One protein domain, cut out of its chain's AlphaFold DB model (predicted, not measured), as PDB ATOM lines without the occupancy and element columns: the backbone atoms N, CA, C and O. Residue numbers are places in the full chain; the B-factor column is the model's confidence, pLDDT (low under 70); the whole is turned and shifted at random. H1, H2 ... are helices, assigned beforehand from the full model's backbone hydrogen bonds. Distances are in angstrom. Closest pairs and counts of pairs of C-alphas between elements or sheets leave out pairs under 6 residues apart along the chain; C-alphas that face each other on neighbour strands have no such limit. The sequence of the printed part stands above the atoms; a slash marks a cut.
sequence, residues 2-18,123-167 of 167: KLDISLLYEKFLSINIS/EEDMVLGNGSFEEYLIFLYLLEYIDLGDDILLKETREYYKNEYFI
ATOM      1  N   LYS A   2      30.138  16.540 -44.351       73.75
ATOM      2  CA  LYS A   2      29.877  17.950 -44.024       73.75
ATOM      3  C   LYS A   2      31.214  18.606 -43.708       73.75
ATOM      4  O   LYS A   2      31.732  18.426 -42.613       73.75
ATOM      5  N   LEU A   3      31.781  19.275 -44.706       87.50
ATOM      6  CA  LEU A   3      32.972  20.100 -44.543       87.50
ATOM      7  C   LEU A   3      32.648  21.226 -43.549       87.50
ATOM      8  O   LEU A   3      31.575  21.830 -43.629       87.50
ATOM      9  N   ASP A   4      33.526  21.456 -42.575       93.25
ATOM     10  CA  ASP A   4      33.300  22.477 -41.552       93.25
ATOM     11  C   ASP A   4      33.673  23.860 -42.094       93.25
ATOM     12  O   ASP A   4      34.838  24.258 -42.123       93.25
ATOM     13  N   ILE A   5      32.655  24.596 -42.534       95.50
ATOM     14  CA  ILE A   5      32.807  25.947 -43.078       95.50
ATOM     15  C   ILE A   5      33.358  26.925 -42.035       95.50
ATOM     16  O   ILE A   5      34.117  27.824 -42.392       95.50
ATOM     17  N   SER A   6      33.041  26.739 -40.749       95.81
ATOM     18  CA  SER A   6      33.563  27.621 -39.696       95.81
ATOM     19  C   SER A   6      35.073  27.447 -39.565       95.81
ATOM     20  O   SER A   6      35.802  28.434 -39.495       95.81
ATOM     21  N   LEU A   7      35.552  26.200 -39.639       95.50
ATOM     22  CA  LEU A   7      36.982  25.899 -39.648       95.50
ATOM     23  C   LEU A   7      37.684  26.469 -40.891       95.50
ATOM     24  O   LEU A   7      38.776  27.028 -40.777       95.50
ATOM     25  N   LEU A   8      37.071  26.364 -42.076       96.62
ATOM     26  CA  LEU A   8      37.619  26.984 -43.289       96.62
ATOM     27  C   LEU A   8      37.707  28.504 -43.163       96.62
ATOM     28  O   LEU A   8      38.709  29.089 -43.563       96.62
ATOM     29  N   TYR A   9      36.693  29.141 -42.580       96.75
ATOM     30  CA  TYR A   9      36.692  30.580 -42.350       96.75
ATOM     31  C   TYR A   9      37.784  31.009 -41.365       96.75
ATOM     32  O   TYR A   9      38.523  31.950 -41.645       96.75
ATOM     33  N   GLU A  10      37.975  30.286 -40.258       96.06
ATOM     34  CA  GLU A  10      39.085  30.542 -39.329       96.06
ATOM     35  C   GLU A  10      40.448  30.450 -40.030       96.06
ATOM     36  O   GLU A  10      41.322  31.297 -39.824       96.06
ATOM     37  N   LYS A  11      40.630  29.453 -40.905       96.44
ATOM     38  CA  LYS A  11      41.849  29.319 -41.714       96.44
ATOM     39  C   LYS A  11      41.992  30.443 -42.727       96.44
ATOM     40  O   LYS A  11      43.088  30.982 -42.857       96.44
ATOM     41  N   PHE A  12      40.910  30.820 -43.395       95.88
ATOM     42  CA  PHE A  12      40.880  31.933 -44.335       95.88
ATOM     43  C   PHE A  12      41.352  33.238 -43.682       95.88
ATOM     44  O   PHE A  12      42.222  33.908 -44.225       95.88
ATOM     45  N   LEU A  13      40.877  33.546 -42.472       94.38
ATOM     46  CA  LEU A  13      41.323  34.725 -41.717       94.38
ATOM     47  C   LEU A  13      42.815  34.687 -41.346       94.38
ATOM     48  O   LEU A  13      43.410  35.728 -41.072       94.38
ATOM     49  N   SER A  14      43.419  33.496 -41.301       94.50
ATOM     50  CA  SER A  14      44.836  33.314 -40.971       94.50
ATOM     51  C   SER A  14      45.774  33.385 -42.179       94.50
ATOM     52  O   SER A  14      46.980  33.565 -41.998       94.50
ATOM     53  N   ILE A  15      45.248  33.244 -43.402       91.62
ATOM     54  CA  ILE A  15      46.041  33.319 -44.632       91.62
ATOM     55  C   ILE A  15      45.962  34.726 -45.226       91.62
ATOM     56  O   ILE A  15      44.896  35.326 -45.318       91.62
ATOM     57  N   ASN A  16      47.101  35.263 -45.661       88.88
ATOM     58  CA  ASN A  16      47.140  36.538 -46.372       88.88
ATOM     59  C   ASN A  16      46.993  36.288 -47.875       88.88
ATOM     60  O   ASN A  16      47.987  36.239 -48.600       88.88
ATOM     61  N   ILE A  17      45.758  36.043 -48.306       92.50
ATOM     62  CA  ILE A  17      45.413  35.839 -49.711       92.50
ATOM     63  C   ILE A  17      44.858  37.136 -50.304       92.50
ATOM     64  O   ILE A  17      44.039  37.811 -49.680       92.50
ATOM     65  N   SER A  18      45.308  37.490 -51.504       94.44
ATOM     66  CA  SER A  18      44.789  38.654 -52.219       94.44
ATOM     67  C   SER A  18      43.347  38.426 -52.670       94.44
ATOM     68  O   SER A  18      42.946  37.307 -52.990       94.44
ATOM     69  N   GLU A 123      33.743  42.320 -50.540       94.19
ATOM     70  CA  GLU A 123      33.901  42.400 -49.082       94.19
ATOM     71  C   GLU A 123      32.562  42.304 -48.329       94.19
ATOM     72  O   GLU A 123      32.455  41.612 -47.322       94.19
ATOM     73  N   GLU A 124      31.509  42.923 -48.865       96.25
ATOM     74  CA  GLU A 124      30.146  42.864 -48.321       96.25
ATOM     75  C   GLU A 124      29.517  41.459 -48.325       96.25
ATOM     76  O   GLU A 124      28.639  41.179 -47.508       96.25
ATOM     77  N   ASP A 125      29.988  40.569 -49.203       96.94
ATOM     78  CA  ASP A 125      29.519  39.187 -49.307       96.94
ATOM     79  C   ASP A 125      30.307  38.228 -48.398       96.94
ATOM     80  O   ASP A 125      29.869  37.096 -48.189       96.94
ATOM     81  N   MET A 126      31.434  38.663 -47.817       95.62
ATOM     82  CA  MET A 126      32.348  37.843 -47.004       95.62
ATOM     83  C   MET A 126      31.828  37.588 -45.581       95.62
ATOM     84  O   MET A 126      32.501  37.846 -44.581       95.62
ATOM     85  N   VAL A 127      30.606  37.071 -45.477       96.06
ATOM     86  CA  VAL A 127      29.920  36.781 -44.217       96.06
ATOM     87  C   VAL A 127      29.434  35.334 -44.226       96.06
ATOM     88  O   VAL A 127      28.834  34.879 -45.197       96.06
ATOM     89  N   LEU A 128      29.673  34.597 -43.136       96.44
ATOM     90  CA  LEU A 128      29.163  33.228 -42.989       96.44
ATOM     91  C   LEU A 128      27.633  33.182 -43.126       96.44
ATOM     92  O   LEU A 128      26.927  34.054 -42.616       96.44
ATOM     93  N   GLY A 129      27.122  32.158 -43.810       94.94
ATOM     94  CA  GLY A 129      25.734  32.064 -44.260       94.94
ATOM     95  C   GLY A 129      25.481  32.642 -45.659       94.94
ATOM     96  O   GLY A 129      24.419  32.383 -46.227       94.94
ATOM     97  N   ASN A 130      26.430  33.384 -46.245       96.88
ATOM     98  CA  ASN A 130      26.396  33.731 -47.665       96.88
ATOM     99  C   ASN A 130      26.936  32.555 -48.493       96.88
ATOM    100  O   ASN A 130      28.131  32.266 -48.461       96.88
ATOM    101  N   GLY A 131      26.066  31.899 -49.266       94.94
ATOM    102  CA  GLY A 131      26.427  30.706 -50.035       94.94
ATOM    103  C   GLY A 131      27.592  30.909 -51.012       94.94
ATOM    104  O   GLY A 131      28.412  30.009 -51.157       94.94
ATOM    105  N   SER A 132      27.723  32.091 -51.622       94.56
ATOM    106  CA  SER A 132      28.842  32.394 -52.526       94.56
ATOM    107  C   SER A 132      30.171  32.491 -51.781       94.56
ATOM    108  O   SER A 132      31.197  32.042 -52.286       94.56
ATOM    109  N   PHE A 133      30.165  33.038 -50.563       97.31
ATOM    110  CA  PHE A 133      31.372  33.081 -49.745       97.31
ATOM    111  C   PHE A 133      31.742  31.712 -49.185       97.31
ATOM    112  O   PHE A 133      32.910  31.334 -49.218       97.31
ATOM    113  N   GLU A 134      30.764  30.939 -48.717       96.38
ATOM    114  CA  GLU A 134      31.024  29.577 -48.245       96.38
ATOM    115  C   GLU A 134      31.590  28.702 -49.368       96.38
ATOM    116  O   GLU A 134      32.557  27.977 -49.156       96.38
ATOM    117  N   GLU A 135      31.064  28.833 -50.583       94.44
ATOM    118  CA  GLU A 135      31.609  28.162 -51.759       94.44
ATOM    119  C   GLU A 135      33.033  28.626 -52.096       94.44
ATOM    120  O   GLU A 135      33.908  27.790 -52.331       94.44
ATOM    121  N   TYR A 136      33.305  29.931 -52.035       96.44
ATOM    122  CA  TYR A 136      34.654  30.474 -52.203       96.44
ATOM    123  C   TYR A 136      35.648  29.854 -51.203       96.44
ATOM    124  O   TYR A 136      36.732  29.420 -51.598       96.44
ATOM    125  N   LEU A 137      35.269  29.714 -49.927       96.69
ATOM    126  CA  LEU A 137      36.086  29.039 -48.907       96.69
ATOM    127  C   LEU A 137      36.357  27.568 -49.259       96.69
ATOM    128  O   LEU A 137      37.470  27.071 -49.060       96.69
ATOM    129  N   ILE A 138      35.364  26.867 -49.809       95.31
ATOM    130  CA  ILE A 138      35.531  25.480 -50.253       95.31
ATOM    131  C   ILE A 138      36.475  25.407 -51.456       95.31
ATOM    132  O   ILE A 138      37.321  24.515 -51.503       95.31
ATOM    133  N   PHE A 139      36.402  26.346 -52.401       95.81
ATOM    134  CA  PHE A 139      37.330  26.396 -53.533       95.81
ATOM    135  C   PHE A 139      38.766  26.632 -53.073       95.81
ATOM    136  O   PHE A 139      39.673  25.943 -53.544       95.81
ATOM    137  N   LEU A 140      38.976  27.527 -52.101       96.69
ATOM    138  CA  LEU A 140      40.285  27.719 -51.479       96.69
ATOM    139  C   LEU A 140      40.832  26.413 -50.888       96.69
ATOM    140  O   LEU A 140      42.016  26.120 -51.044       96.69
ATOM    141  N   TYR A 141      39.986  25.598 -50.258       95.75
ATOM    142  CA  TYR A 141      40.389  24.287 -49.743       95.75
ATOM    143  C   TYR A 141      40.664  23.265 -50.859       95.75
ATOM    144  O   TYR A 141      41.729  22.650 -50.893       95.75
ATOM    145  N   LEU A 142      39.754  23.127 -51.828       94.44
ATOM    146  CA  LEU A 142      39.895  22.215 -52.972       94.44
ATOM    147  C   LEU A 142      41.178  22.467 -53.773       94.44
ATOM    148  O   LEU A 142      41.793  21.524 -54.288       94.44
ATOM    149  N   LEU A 143      41.569  23.738 -53.870       94.94
ATOM    150  CA  LEU A 143      42.755  24.217 -54.570       94.94
ATOM    151  C   LEU A 143      43.943  24.461 -53.639       94.94
ATOM    152  O   LEU A 143      44.926  25.077 -54.062       94.94
ATOM    153  N   GLU A 144      43.901  23.911 -52.425       94.62
ATOM    154  CA  GLU A 144      45.044  23.818 -51.512       94.62
ATOM    155  C   GLU A 144      45.635  25.203 -51.156       94.62
ATOM    156  O   GLU A 144      46.831  25.335 -50.915       94.62
ATOM    157  N   TYR A 145      44.812  26.258 -51.166       95.69
ATOM    158  CA  TYR A 145      45.134  27.547 -50.537       95.69
ATOM    159  C   TYR A 145      44.946  27.482 -49.023       95.69
ATOM    160  O   TYR A 145      45.708  28.084 -48.270       95.69
ATOM    161  N   ILE A 146      43.921  26.747 -48.590       95.94
ATOM    162  CA  ILE A 146      43.696  26.379 -47.198       95.94
ATOM    163  C   ILE A 146      44.134  24.930 -47.027       95.94
ATOM    164  O   ILE A 146      43.686  24.056 -47.766       95.94
ATOM    165  N   ASP A 147      44.972  24.686 -46.025       92.75
ATOM    166  CA  ASP A 147      45.369  23.346 -45.608       92.75
ATOM    167  C   ASP A 147      44.770  23.020 -44.230       92.75
ATOM    168  O   ASP A 147      44.952  23.754 -43.249       92.75
ATOM    169  N   LEU A 148      44.029  21.912 -44.175       92.00
ATOM    170  CA  LEU A 148      43.456  21.352 -42.947       92.00
ATOM    171  C   LEU A 148      44.281  20.180 -42.390       92.00
ATOM    172  O   LEU A 148      43.991  19.722 -41.288       92.00
ATOM    173  N   GLY A 149      45.298  19.703 -43.116       88.12
ATOM    174  CA  GLY A 149      46.111  18.544 -42.742       88.12
ATOM    175  C   GLY A 149      45.382  17.201 -42.861       88.12
ATOM    176  O   GLY A 149      45.814  16.225 -42.252       88.12
ATOM    177  N   ASP A 150      44.274  17.152 -43.609       86.81
ATOM    178  CA  ASP A 150      43.453  15.955 -43.813       86.81
ATOM    179  C   ASP A 150      43.258  15.672 -45.312       86.81
ATOM    180  O   ASP A 150      42.362  16.209 -45.973       86.81
ATOM    181  N   ASP A 151      44.124  14.810 -45.848       85.50
ATOM    182  CA  ASP A 151      44.098  14.381 -47.250       85.50
ATOM    183  C   ASP A 151      42.857  13.541 -47.590       85.50
ATOM    184  O   ASP A 151      42.417  13.516 -48.746       85.50
ATOM    185  N   ILE A 152      42.287  12.837 -46.603       88.12
ATOM    186  CA  ILE A 152      41.094  12.009 -46.804       88.12
ATOM    187  C   ILE A 152      39.902  12.929 -47.035       88.12
ATOM    188  O   ILE A 152      39.196  12.768 -48.033       88.12
ATOM    189  N   LEU A 153      39.729  13.938 -46.180       90.00
ATOM    190  CA  LEU A 153      38.665  14.928 -46.320       90.00
ATOM    191  C   LEU A 153      38.774  15.702 -47.640       90.00
ATOM    192  O   LEU A 153      37.764  15.911 -48.317       90.00
ATOM    193  N   LEU A 154      39.988  16.075 -48.059       89.56
ATOM    194  CA  LEU A 154      40.201  16.758 -49.339       89.56
ATOM    195  C   LEU A 154      39.768  15.871 -50.510       89.56
ATOM    196  O   LEU A 154      39.090  16.332 -51.433       89.56
ATOM    197  N   LYS A 155      40.133  14.586 -50.470       89.25
ATOM    198  CA  LYS A 155      39.745  13.615 -51.494       89.25
ATOM    199  C   LYS A 155      38.232  13.413 -51.538       89.25
ATOM    200  O   LYS A 155      37.656  13.450 -52.621       89.25
ATOM    201  N   GLU A 156      37.584  13.238 -50.389       90.44
ATOM    202  CA  GLU A 156      36.124  13.108 -50.309       90.44
ATOM    203  C   GLU A 156      35.409  14.365 -50.822       90.44
ATOM    204  O   GLU A 156      34.419  14.261 -51.547       90.44
ATOM    205  N   THR A 157      35.950  15.551 -50.524       89.06
ATOM    206  CA  THR A 157      35.416  16.826 -51.025       89.06
ATOM    207  C   THR A 157      35.532  16.914 -52.541       89.06
ATOM    208  O   THR A 157      34.563  17.273 -53.209       89.06
ATOM    209  N   ARG A 158      36.676  16.523 -53.115       89.75
ATOM    210  CA  ARG A 158      36.859  16.476 -54.575       89.75
ATOM    211  C   ARG A 158      35.873  15.523 -55.247       89.75
ATOM    212  O   ARG A 158      35.277  15.895 -56.253       89.75
ATOM    213  N   GLU A 159      35.659  14.335 -54.688       88.62
ATOM    214  CA  GLU A 159      34.684  13.379 -55.230       88.62
ATOM    215  C   GLU A 159      33.241  13.893 -55.125       88.62
ATOM    216  O   GLU A 159      32.461  13.711 -56.058       88.62
ATOM    217  N   TYR A 160      32.876  14.579 -54.037       86.69
ATOM    218  CA  TYR A 160      31.562  15.220 -53.919       86.69
ATOM    219  C   TYR A 160      31.351  16.270 -55.022       86.69
ATOM    220  O   TYR A 160      30.381  16.187 -55.774       86.69
ATOM    221  N   TYR A 161      32.300  17.195 -55.193       84.56
ATOM    222  CA  TYR A 161      32.206  18.250 -56.210       84.56
ATOM    223  C   TYR A 161      32.227  17.711 -57.638       84.56
ATOM    224  O   TYR A 161      31.510  18.208 -58.500       84.56
ATOM    225  N   LYS A 162      32.991  16.652 -57.898       85.19
ATOM    226  CA  LYS A 162      32.985  15.985 -59.201       85.19
ATOM    227  C   LYS A 162      31.600  15.447 -59.589       85.19
ATOM    228  O   LYS A 162      31.291  15.405 -60.776       85.19
ATOM    229  N   ASN A 163      30.787  15.030 -58.617       79.00
ATOM    230  CA  ASN A 163      29.482  14.411 -58.863       79.00
ATOM    231  C   ASN A 163      28.311  15.405 -58.829       79.00
ATOM    232  O   ASN A 163      27.357  15.217 -59.572       79.00
ATOM    233  N   GLU A 164      28.367  16.437 -57.985       69.06
ATOM    234  CA  GLU A 164      27.218  17.324 -57.717       69.06
ATOM    235  C   GLU A 164      27.225  18.600 -58.559       69.06
ATOM    236  O   GLU A 164      26.171  19.143 -58.867       69.06
ATOM    237  N   TYR A 165      28.403  19.073 -58.971       59.72
ATOM    238  CA  TYR A 165      28.534  20.305 -59.756       59.72
ATOM    239  C   TYR A 165      28.182  20.116 -61.245       59.72
ATOM    240  O   TYR A 165      28.184  21.076 -62.012       59.72
ATOM    241  N   PHE A 166      27.891  18.876 -61.660       51.78
ATOM    242  CA  PHE A 166      27.634  18.491 -63.052       51.78
ATOM    243  C   PHE A 166      26.343  17.670 -63.237       51.78
ATOM    244  O   PHE A 166      26.256  16.898 -64.195       51.78
ATOM    245  N   ILE A 167      25.355  17.834 -62.342       35.03
ATOM    246  CA  ILE A 167      23.962  17.375 -62.546       35.03
ATOM    247  C   ILE A 167      23.126  18.510 -63.137       35.03
ATOM    248  O   ILE A 167      23.173  19.626 -62.576       35.03
TER     249      ILE A 167
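What this domain is: This is residues 2 to 18 and 123 to 167 of the 167 residues of the protein "Pyruvate kinase" of Paenibacillus alvei (UniProt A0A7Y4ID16). Three helices are joined through H2: H1 crosses it steeply on one side, and on another side H3 packs by its residues 154 to 158 on the last two residues of H2. Beyond that contact H3 runs back the opposite way to H2 at a steep tilt and draws away from it, and residues 162 to 167, of which 162 to 164 belong to H3, stick out. The printed part has 62 residues, with three named helices in the order H1, H2, H3 and no named strand; its class is all helix. The whole is compact, with a radius of gyration of the C-alphas of 11.7 A, and spans 30 by 27 by 20 A.

Where its parts are: H1 takes residues 5 to 14, beginning with C-alpha 5 at (32.807, 25.947, -43.078), and is 14.3 A long from first to last C-alpha. H2, residues 131 to 142, is 16.2 A long and begins with C-alpha 131 at (26.427, 30.706, -50.035). H3, residues 151 to 164, is the longest at 20.1 A and ends with C-alpha 164 at (27.218, 17.324, -57.717).

How they stand to each other: H1 and H2 touch; their closest C-alphas, those of Leu 8 and Leu 137, are 6.2 A apart. They run the same way at a steep tilt of 70.0 degrees, only just short of about perpendicular. H2 touches H3 with residues 141 to 142 alone, and H3 touches H2 with residues 154 to 158 alone; their closest C-alphas, those of Leu 142 and Leu 154, are 6.6 A apart. These two run opposite ways at a steep tilt of 51 degrees. H1 and H3 are apart. In H1, H2 and H3 every O i to N i+4 pair is within hydrogen-bond range.

The domain as a whole: The C-alphas of Asn 16 and Ile 167, the two farthest apart, are 34.1 A from each other. Residues 19 to 122 are cut out, and C-alphas 18 and 123 are 11.9 A apart across the cut. H2 and H3 are joined by a short link of 8 residues. Mean pLDDT of the printed part is 90.1, with residues 164 to 167 under 70.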